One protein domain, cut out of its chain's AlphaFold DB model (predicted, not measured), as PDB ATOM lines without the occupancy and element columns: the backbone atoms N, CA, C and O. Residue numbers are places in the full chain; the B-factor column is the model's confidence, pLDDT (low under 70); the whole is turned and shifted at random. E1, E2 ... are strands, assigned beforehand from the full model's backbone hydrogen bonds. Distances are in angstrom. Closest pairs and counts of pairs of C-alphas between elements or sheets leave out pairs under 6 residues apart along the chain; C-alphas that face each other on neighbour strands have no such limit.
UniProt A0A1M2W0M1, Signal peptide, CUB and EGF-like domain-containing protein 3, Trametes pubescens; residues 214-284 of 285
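This is residues 214 to 284 of the 285 residues of the protein "Signal peptide, CUB and EGF-like domain-containing protein 3" of Trametes pubescens (UniProt A0A1M2W0M1). There is little regular structure here: two separate antiparallel hairpins, long bent E1-E2 and short E3-E4, lie toward opposite ends of an elongated outline, and unnamed residues 237 to 273 wind between. The printed part has 71 residues, 26 of them in four named strands, E1 to E4 in chain order; it is all strand, with no named helix. It is only just loose, close to compact, with a radius of gyration of the C-alphas of 13.6 A, and spans 44 by 24 by 16 A.

Find C-alpha 214 at (272.621, 265.315, 256.030); there E1 begins, residues 214 to 221, 22.6 A. E2, residues 227 to 236, 24.1 A, bends by 66 degrees at residue 231. E3 is residues 274 to 277, 9.5 A; E4, residues 280 to 283, 9.7 A, ends at (295.160, 267.054, 258.876).

In hairpin E1-E2, at 149 degrees, look for N 216 and O 233, 2.8 A apart. In hairpin E3-E4, at 146 degrees, N 275 and O 282 are 2.9 A apart; both pairs are within hydrogen-bond range. E1 and E2 are apart from E3 and E4.

The farthest C-alphas, Arg 224 and Gly 284, are 44.7 A apart. The printed part has no cut; E2 to E3 is a long link of 37 residues. Confidence is under 70 at residues 225, 249 to 261 and 272.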
ATOM      1  N   GLN A 214     273.486 265.036 254.887       86.69
ATOM      2  CA  GLN A 214     272.621 265.315 256.030       86.69
ATOM      3  C   GLN A 214     271.633 266.442 255.718       86.69
ATOM      4  O   GLN A 214     271.947 267.388 255.000       86.69
ATOM      5  N   SER A 215     270.420 266.341 256.272       87.06
ATOM      6  CA  SER A 215     269.384 267.367 256.128       87.06
ATOM      7  C   SER A 215     269.668 268.548 257.060       87.06
ATOM      8  O   SER A 215     269.399 268.479 258.269       87.06
ATOM      9  N   CYS A 216     270.202 269.625 256.492       82.38
ATOM     10  CA  CYS A 216     270.620 270.825 257.204       82.38
ATOM     11  C   CYS A 216     269.603 271.963 257.058       82.38
ATOM     12  O   CYS A 216     268.997 272.111 255.994       82.38
ATOM     13  N   PRO A 217     269.334 272.721 258.137       80.50
ATOM     14  CA  PRO A 217     268.369 273.811 258.109       80.50
ATOM     15  C   PRO A 217     268.908 274.995 257.305       80.50
ATOM     16  O   PRO A 217     270.021 275.452 257.536       80.50
ATOM     17  N   VAL A 218     268.076 275.530 256.415       80.88
ATOM     18  CA  VAL A 218     268.356 276.759 255.669       80.88
ATOM     19  C   VAL A 218     267.567 277.890 256.307       80.88
ATOM     20  O   VAL A 218     266.330 277.846 256.356       80.88
ATOM     21  N   TYR A 219     268.267 278.910 256.788       79.81
ATOM     22  CA  TYR A 219     267.656 280.101 257.369       79.81
ATOM     23  C   TYR A 219     267.543 281.216 256.327       79.81
ATOM     24  O   TYR A 219     268.351 281.341 255.412       79.81
ATOM     25  N   GLY A 220     266.496 282.027 256.443       76.38
ATOM     26  CA  GLY A 220     266.331 283.255 255.673       76.38
ATOM     27  C   GLY A 220     266.084 284.437 256.600       76.38
ATOM     28  O   GLY A 220     265.664 284.268 257.746       76.38
ATOM     29  N   THR A 221     266.303 285.649 256.102       77.25
ATOM     30  CA  THR A 221     265.968 286.885 256.815       77.25
ATOM     31  C   THR A 221     264.760 287.547 256.160       77.25
ATOM     32  O   THR A 221     264.600 287.559 254.940       77.25
ATOM     33  N   THR A 222     263.843 288.056 256.977       74.44
ATOM     34  CA  THR A 222     262.772 288.934 256.483       74.44
ATOM     35  C   THR A 222     263.291 290.364 256.329       74.44
ATOM     36  O   THR A 222     264.299 290.728 256.936       74.44
ATOM     37  N   LEU A 223     262.557 291.220 255.605       73.19
ATOM     38  CA  LEU A 223     262.858 292.659 255.467       73.19
ATOM     39  C   LEU A 223     263.042 293.386 256.817       73.19
ATOM     40  O   LEU A 223     263.691 294.424 256.875       73.19
ATOM     41  N   ARG A 224     262.510 292.833 257.918       75.25
ATOM     42  CA  ARG A 224     262.673 293.353 259.288       75.25
ATOM     43  C   ARG A 224     263.837 292.720 260.068       75.25
ATOM     44  O   ARG A 224     263.821 292.751 261.293       75.25
ATOM     45  N   ARG A 225     264.807 292.088 259.392       69.06
ATOM     46  CA  ARG A 225     265.938 291.342 259.990       69.06
ATOM     47  C   ARG A 225     265.538 290.241 260.987       69.06
ATOM     48  O   ARG A 225     266.366 289.778 261.762       69.06
ATOM     49  N   ARG A 226     264.286 289.772 260.961       74.50
ATOM     50  CA  ARG A 226     263.858 288.611 261.755       74.50
ATOM     51  C   ARG A 226     264.178 287.342 260.969       74.50
ATOM     52  O   ARG A 226     263.662 287.186 259.858       74.50
ATOM     53  N   GLY A 227     265.037 286.491 261.529       70.44
ATOM     54  CA  GLY A 227     265.374 285.184 260.966       70.44
ATOM     55  C   GLY A 227     264.169 284.240 260.973       70.44
ATOM     56  O   GLY A 227     263.327 284.303 261.871       70.44
ATOM     57  N   TYR A 228     264.063 283.377 259.971       75.69
ATOM     58  CA  TYR A 228     263.073 282.303 259.922       75.69
ATOM     59  C   TYR A 228     263.670 281.058 259.266       75.69
ATOM     60  O   TYR A 228     264.572 281.154 258.435       75.69
ATOM     61  N   LEU A 229     263.156 279.882 259.631       78.69
ATOM     62  CA  LEU A 229     263.516 278.635 258.964       78.69
ATOM     63  C   LEU A 229     262.846 278.604 257.585       78.69
ATOM     64  O   LEU A 229     261.621 278.500 257.490       78.69
ATOM     65  N   LYS A 230     263.646 278.709 256.524       80.88
ATOM     66  CA  LYS A 230     263.178 278.666 255.135       80.88
ATOM     67  C   LYS A 230     262.908 277.230 254.693       80.88
ATOM     68  O   LYS A 230     261.939 276.977 253.983       80.88
ATOM     69  N   GLY A 231     263.743 276.287 255.119       82.56
ATOM     70  CA  GLY A 231     263.631 274.896 254.703       82.56
ATOM     71  C   GLY A 231     264.767 274.024 255.207       82.56
ATOM     72  O   GLY A 231     265.493 274.409 256.115       82.56
ATOM     73  N   TYR A 232     264.896 272.853 254.592       85.25
ATOM     74  CA  TYR A 232     266.045 271.975 254.766       85.25
ATOM     75  C   TYR A 232     266.620 271.618 253.400       85.25
ATOM     76  O   TYR A 232     265.854 271.338 252.471       85.25
ATOM     77  N   GLU A 233     267.940 271.569 253.309       86.25
ATOM     78  CA  GLU A 233     268.676 271.085 252.144       86.25
ATOM     79  C   GLU A 233     269.594 269.924 252.524       86.25
ATOM     80  O   GLU A 233     269.847 269.683 253.704       86.25
ATOM     81  N   CYS A 234     270.025 269.154 251.529       88.31
ATOM     82  CA  CYS A 234     270.947 268.049 251.745       88.31
ATOM     83  C   CYS A 234     272.364 268.541 251.488       88.31
ATOM     84  O   CYS A 234     272.685 268.902 250.360       88.31
ATOM     85  N   VAL A 235     273.188 268.526 252.528       86.81
ATOM     86  CA  VAL A 235     274.595 268.929 252.462       86.81
ATOM     87  C   VAL A 235     275.455 267.676 252.566       86.81
ATOM     88  O   VAL A 235     275.158 266.804 253.385       86.81
ATOM     89  N   GLU A 236     276.472 267.532 251.716       87.56
ATOM     90  CA  GLU A 236     277.408 266.405 251.781       87.56
ATOM     91  C   GLU A 236     278.312 266.571 253.001       87.56
ATOM     92  O   GLU A 236     279.005 267.567 253.130       87.56
ATOM     93  N   VAL A 237     278.292 265.604 253.920       87.50
ATOM     94  CA  VAL A 237     279.004 265.718 255.207       87.50
ATOM     95  C   VAL A 237     280.213 264.794 255.300       87.50
ATOM     96  O   VAL A 237     280.910 264.785 256.310       87.50
ATOM     97  N   GLN A 238     280.458 263.978 254.271       86.50
ATOM     98  CA  GLN A 238     281.512 262.961 254.297       86.50
ATOM     99  C   GLN A 238     282.856 263.428 253.740       86.50
ATOM    100  O   GLN A 238     283.887 262.912 254.178       86.50
ATOM    101  N   ARG A 239     282.839 264.344 252.768       86.12
ATOM    102  CA  ARG A 239     284.027 264.792 252.020       86.12
ATOM    103  C   ARG A 239     284.122 266.304 251.874       86.12
ATOM    104  O   ARG A 239     285.183 266.802 251.510       86.12
ATOM    105  N   ASP A 240     283.035 267.008 252.154       86.94
ATOM    106  CA  ASP A 240     283.009 268.457 252.081       86.94
ATOM    107  C   ASP A 240     283.778 269.062 253.259       86.94
ATOM    108  O   ASP A 240     283.642 268.616 254.400       86.94
ATOM    109  N   LEU A 241     284.626 270.046 252.966       84.12
ATOM    110  CA  LEU A 241     285.471 270.704 253.962       84.12
ATOM    111  C   LEU A 241     284.665 271.638 254.861       84.12
ATOM    112  O   LEU A 241     284.924 271.681 256.060       84.12
ATOM    113  N   GLU A 242     283.665 272.311 254.302       82.38
ATOM    114  CA  GLU A 242     282.891 273.355 254.975       82.38
ATOM    115  C   GLU A 242     281.771 272.762 255.837       82.38
ATOM    116  O   GLU A 242     281.236 273.434 256.711       82.38
ATOM    117  N   SER A 243     281.382 271.506 255.591       84.75
ATOM    118  CA  SER A 243     280.298 270.812 256.303       84.75
ATOM    119  C   SER A 243     280.665 269.412 256.794       84.75
ATOM    120  O   SER A 243     279.836 268.501 256.866       84.75
ATOM    121  N   CYS A 244     281.926 269.226 257.178       85.75
ATOM    122  CA  CYS A 244     282.433 267.923 257.574       85.75
ATOM    123  C   CYS A 244     281.802 267.421 258.880       85.75
ATOM    124  O   CYS A 244     281.880 268.063 259.933       85.75
ATOM    125  N   GLY A 245     281.200 266.232 258.824       82.00
ATOM    126  CA  GLY A 245     280.631 265.545 259.984       82.00
ATOM    127  C   GLY A 245     279.233 266.004 260.395       82.00
ATOM    128  O   GLY A 245     278.670 265.419 261.316       82.00
ATOM    129  N   GLY A 246     278.648 267.000 259.720       85.19
ATOM    130  CA  GLY A 246     277.289 267.454 260.006       85.19
ATOM    131  C   GLY A 246     277.010 268.892 259.574       85.19
ATOM    132  O   GLY A 246     277.811 269.540 258.914       85.19
ATOM    133  N   CYS A 247     275.865 269.421 260.001       82.69
ATOM    134  CA  CYS A 247     275.471 270.799 259.698       82.69
ATOM    135  C   CYS A 247     276.230 271.813 260.567       82.69
ATOM    136  O   CYS A 247     276.068 271.798 261.793       82.69
ATOM    137  N   VAL A 248     276.987 272.714 259.938       76.56
ATOM    138  CA  VAL A 248     277.746 273.778 260.617       76.56
ATOM    139  C   VAL A 248     276.823 274.916 261.055       76.56
ATOM    140  O   VAL A 248     275.818 275.217 260.417       76.56
ATOM    141  N   ALA A 249     277.134 275.519 262.203       64.56
ATOM    142  CA  ALA A 249     276.266 276.471 262.898       64.56
ATOM    143  C   ALA A 249     276.382 277.930 262.408       64.56
ATOM    144  O   ALA A 249     275.670 278.794 262.923       64.56
ATOM    145  N   HIS A 250     277.279 278.224 261.460       57.88
ATOM    146  CA  HIS A 250     277.753 279.592 261.217       57.88
ATOM    147  C   HIS A 250     276.716 280.567 260.629       57.88
ATOM    148  O   HIS A 250     276.918 281.774 260.740       57.88
ATOM    149  N   ASP A 251     275.566 280.083 260.146       55.31
ATOM    150  CA  ASP A 251     274.506 280.926 259.563       55.31
ATOM    151  C   ASP A 251     273.210 281.006 260.390       55.31
ATOM    152  O   ASP A 251     272.199 281.535 259.917       55.31
ATOM    153  N   SER A 252     273.185 280.497 261.630       57.16
ATOM    154  CA  SER A 252     271.996 280.643 262.482       57.16
ATOM    155  C   SER A 252     272.007 281.994 263.212       57.16
ATOM    156  O   SER A 252     272.799 282.179 264.140       57.16
ATOM    157  N   PRO A 253     271.078 282.929 262.917       56.47
ATOM    158  CA  PRO A 253     270.960 284.190 263.657       56.47
ATOM    159  C   PRO A 253     270.492 284.000 265.113       56.47
ATOM    160  O   PRO A 253     270.318 284.983 265.831       56.47
ATOM    161  N   PHE A 254     270.258 282.755 265.546       57.25
ATOM    162  CA  PHE A 254     269.751 282.395 266.871       57.25
ATOM    163  C   PHE A 254     270.800 281.743 267.785       57.25
ATOM    164  O   PHE A 254     270.472 281.416 268.921       57.25
ATOM    165  N   GLY A 255     272.045 281.549 267.328       53.62
ATOM    166  CA  GLY A 255     273.125 280.999 268.165       53.62
ATOM    167  C   GLY A 255     272.896 279.561 268.659       53.62
ATOM    168  O   GLY A 255     273.586 279.101 269.568       53.62
ATOM    169  N   GLU A 256     271.928 278.841 268.089       51.78
ATOM    170  CA  GLU A 256     271.648 277.453 268.447       51.78
ATOM    171  C   GLU A 256     272.679 276.518 267.808       51.78
ATOM    172  O   GLU A 256     272.884 276.529 266.593       51.78
ATOM    173  N   ARG A 257     273.302 275.667 268.632       50.41
ATOM    174  CA  ARG A 257     274.124 274.547 268.162       50.41
ATOM    175  C   ARG A 257     273.223 273.615 267.355       50.41
ATOM    176  O   ARG A 257     272.398 272.904 267.930       50.41
ATOM    177  N   THR A 258     273.353 273.609 266.031       53.06
ATOM    178  CA  THR A 258     272.710 272.594 265.195       53.06
ATOM    179  C   THR A 258     273.110 271.216 265.716       53.06
ATOM    180  O   THR A 258     274.290 270.911 265.870       53.06
ATOM    181  N   ALA A 259     272.117 270.365 265.977       52.81
ATOM    182  CA  ALA A 259     272.278 269.031 266.569       52.81
ATOM    183  C   ALA A 259     273.124 268.038 265.734       52.81
ATOM    184  O   ALA A 259     273.179 266.857 266.058       52.81
ATOM    185  N   GLY A 260     273.738 268.496 264.638       59.81
ATOM    186  CA  GLY A 260     274.523 267.685 263.715       59.81
ATOM    187  C   GLY A 260     276.021 267.639 264.003       59.81
ATOM    188  O   GLY A 260     276.674 266.791 263.422       59.81
ATOM    189  N   GLY A 261     276.572 268.517 264.854       67.69
ATOM    190  CA  GLY A 261     277.986 268.443 265.262       67.69
ATOM    191  C   GLY A 261     279.023 268.650 264.146       67.69
ATOM    192  O   GLY A 261     280.188 268.317 264.350       67.69
ATOM    193  N   GLY A 262     278.617 269.189 262.991       77.81
ATOM    194  CA  GLY A 262     279.522 269.472 261.880       77.81
ATOM    195  C   GLY A 262     280.464 270.627 262.172       77.81
ATOM    196  O   GLY A 262     280.137 271.533 262.945       77.81
ATOM    197  N   ARG A 263     281.625 270.610 261.523       81.75
ATOM    198  CA  ARG A 263     282.650 271.646 261.638       81.75
ATOM    199  C   ARG A 263     283.228 271.980 260.273       81.75
ATOM    200  O   ARG A 263     283.361 271.104 259.422       81.75
ATOM    201  N   ASP A 264     283.602 273.238 260.135       84.00
ATOM    202  CA  ASP A 264     284.356 273.716 258.994       84.00
ATOM    203  C   ASP A 264     285.841 273.364 259.190       84.00
ATOM    204  O   ASP A 264     286.504 273.835 260.119       84.00
ATOM    205  N   CYS A 265     286.338 272.455 258.356       81.38
ATOM    206  CA  CYS A 265     287.720 272.003 258.363       81.38
ATOM    207  C   CYS A 265     288.670 272.988 257.667       81.38
ATOM    208  O   CYS A 265     289.879 272.866 257.868       81.38
ATOM    209  N   SER A 266     288.173 273.921 256.844       79.19
ATOM    210  CA  SER A 266     289.020 274.915 256.168       79.19
ATOM    211  C   SER A 266     289.515 275.992 257.139       79.19
ATOM    212  O   SER A 266     290.607 276.531 256.974       79.19
ATOM    213  N   ALA A 267     288.767 276.226 258.219       74.88
ATOM    214  CA  ALA A 267     289.078 277.207 259.251       74.88
ATOM    215  C   ALA A 267     290.092 276.737 260.320       74.88
ATOM    216  O   ALA A 267     290.294 277.441 261.313       74.88
ATOM    217  N   ILE A 268     290.727 275.562 260.173       74.25
ATOM    218  CA  ILE A 268     291.735 275.087 261.139       74.25
ATOM    219  C   ILE A 268     293.021 275.922 260.987       74.25
ATOM    220  O   ILE A 268     293.653 275.889 259.930       74.25
ATOM    221  N   PRO A 269     293.443 276.674 262.021       71.56
ATOM    222  CA  PRO A 269     294.625 277.520 261.920       71.56
ATOM    223  C   PRO A 269     295.914 276.681 261.907       71.56
ATOM    224  O   PRO A 269     296.026 275.690 262.628       71.56
ATOM    225  N   HIS A 270     296.917 277.142 261.147       72.88
ATOM    226  CA  HIS A 270     298.287 276.598 261.100       72.88
ATOM    227  C   HIS A 270     298.452 275.195 260.481       72.88
ATOM    228  O   HIS A 270     299.325 274.438 260.907       72.88
ATOM    229  N   THR A 271     297.655 274.842 259.468       75.75
ATOM    230  CA  THR A 271     297.772 273.553 258.762       75.75
ATOM    231  C   THR A 271     297.688 273.723 257.243       75.75
ATOM    232  O   THR A 271     296.715 274.292 256.759       75.75
ATOM    233  N   ASP A 272     298.652 273.177 256.493       69.31
ATOM    234  CA  ASP A 272     298.763 273.361 255.030       69.31
ATOM    235  C   ASP A 272     298.011 272.303 254.195       69.31
ATOM    236  O   ASP A 272     298.026 272.326 252.965       69.31
ATOM    237  N   GLY A 273     297.308 271.374 254.850       75.44
ATOM    238  CA  GLY A 273     296.512 270.356 254.172       75.44
ATOM    239  C   GLY A 273     295.499 269.711 255.100       75.44
ATOM    240  O   GLY A 273     295.826 268.788 255.839       75.44
ATOM    241  N   VAL A 274     294.250 270.168 255.056       83.44
ATOM    242  CA  VAL A 274     293.135 269.528 255.765       83.44
ATOM    243  C   VAL A 274     292.207 268.895 254.742       83.44
ATOM    244  O   VAL A 274     291.955 269.462 253.683       83.44
ATOM    245  N   LYS A 275     291.698 267.702 255.045       87.50
ATOM    246  CA  LYS A 275     290.664 267.018 254.264       87.50
ATOM    247  C   LYS A 275     289.544 266.536 255.172       87.50
ATOM    248  O   LYS A 275     289.794 266.127 256.304       87.50
ATOM    249  N   CYS A 276     288.316 266.525 254.667       86.44
ATOM    250  CA  CYS A 276     287.233 265.797 255.315       86.44
ATOM    251  C   CYS A 276     287.252 264.340 254.841       86.44
ATOM    252  O   CYS A 276     287.177 264.066 253.642       86.44
ATOM    253  N   GLN A 277     287.374 263.396 255.772       87.62
ATOM    254  CA  GLN A 277     287.356 261.969 255.472       87.62
ATOM    255  C   GLN A 277     286.349 261.269 256.382       87.62
ATOM    256  O   GLN A 277     286.528 261.212 257.597       87.62
ATOM    257  N   ASN A 278     285.276 260.742 255.787       86.38
ATOM    258  CA  ASN A 278     284.171 260.079 256.490       86.38
ATOM    259  C   ASN A 278     283.546 260.945 257.601       86.38
ATOM    260  O   ASN A 278     283.172 260.436 258.655       86.38
ATOM    261  N   GLY A 279     283.438 262.257 257.369       83.06
ATOM    262  CA  GLY A 279     282.866 263.200 258.336       83.06
ATOM    263  C   GLY A 279     283.807 263.609 259.469       83.06
ATOM    264  O   GLY A 279     283.370 264.185 260.462       83.06
ATOM    265  N   VAL A 280     285.107 263.342 259.332       85.31
ATOM    266  CA  VAL A 280     286.136 263.771 260.281       85.31
ATOM    267  C   VAL A 280     287.164 264.639 259.555       85.31
ATOM    268  O   VAL A 280     287.674 264.242 258.510       85.31
ATOM    269  N   CYS A 281     287.490 265.813 260.111       85.31
ATOM    270  CA  CYS A 281     288.624 266.604 259.635       85.31
ATOM    271  C   CYS A 281     289.919 265.851 259.941       85.31
ATOM    272  O   CYS A 281     290.213 265.568 261.105       85.31
ATOM    273  N   VAL A 282     290.687 265.550 258.903       87.38
ATOM    274  CA  VAL A 282     291.999 264.921 258.987       87.38
ATOM    275  C   VAL A 282     293.017 265.922 258.461       87.38
ATOM    276  O   VAL A 282     292.896 266.393 257.331       87.38
ATOM    277  N   ILE A 283     294.008 266.249 259.283       83.19
ATOM    278  CA  ILE A 283     295.160 267.054 258.876       83.19
ATOM    279  C   ILE A 283     296.159 266.087 258.229       83.19
ATOM    280  O   ILE A 283     296.455 265.035 258.797       83.19
ATOM    281  N   GLY A 284     296.610 266.390 257.015       74.38
ATOM    282  CA  GLY A 284     297.677 265.647 256.351       74.38
ATOM    283  C   GLY A 284     298.982 265.785 257.133       74.38
ATOM    284  O   GLY A 284     299.317 266.884 257.569       74.38
TER     285      GLY A 284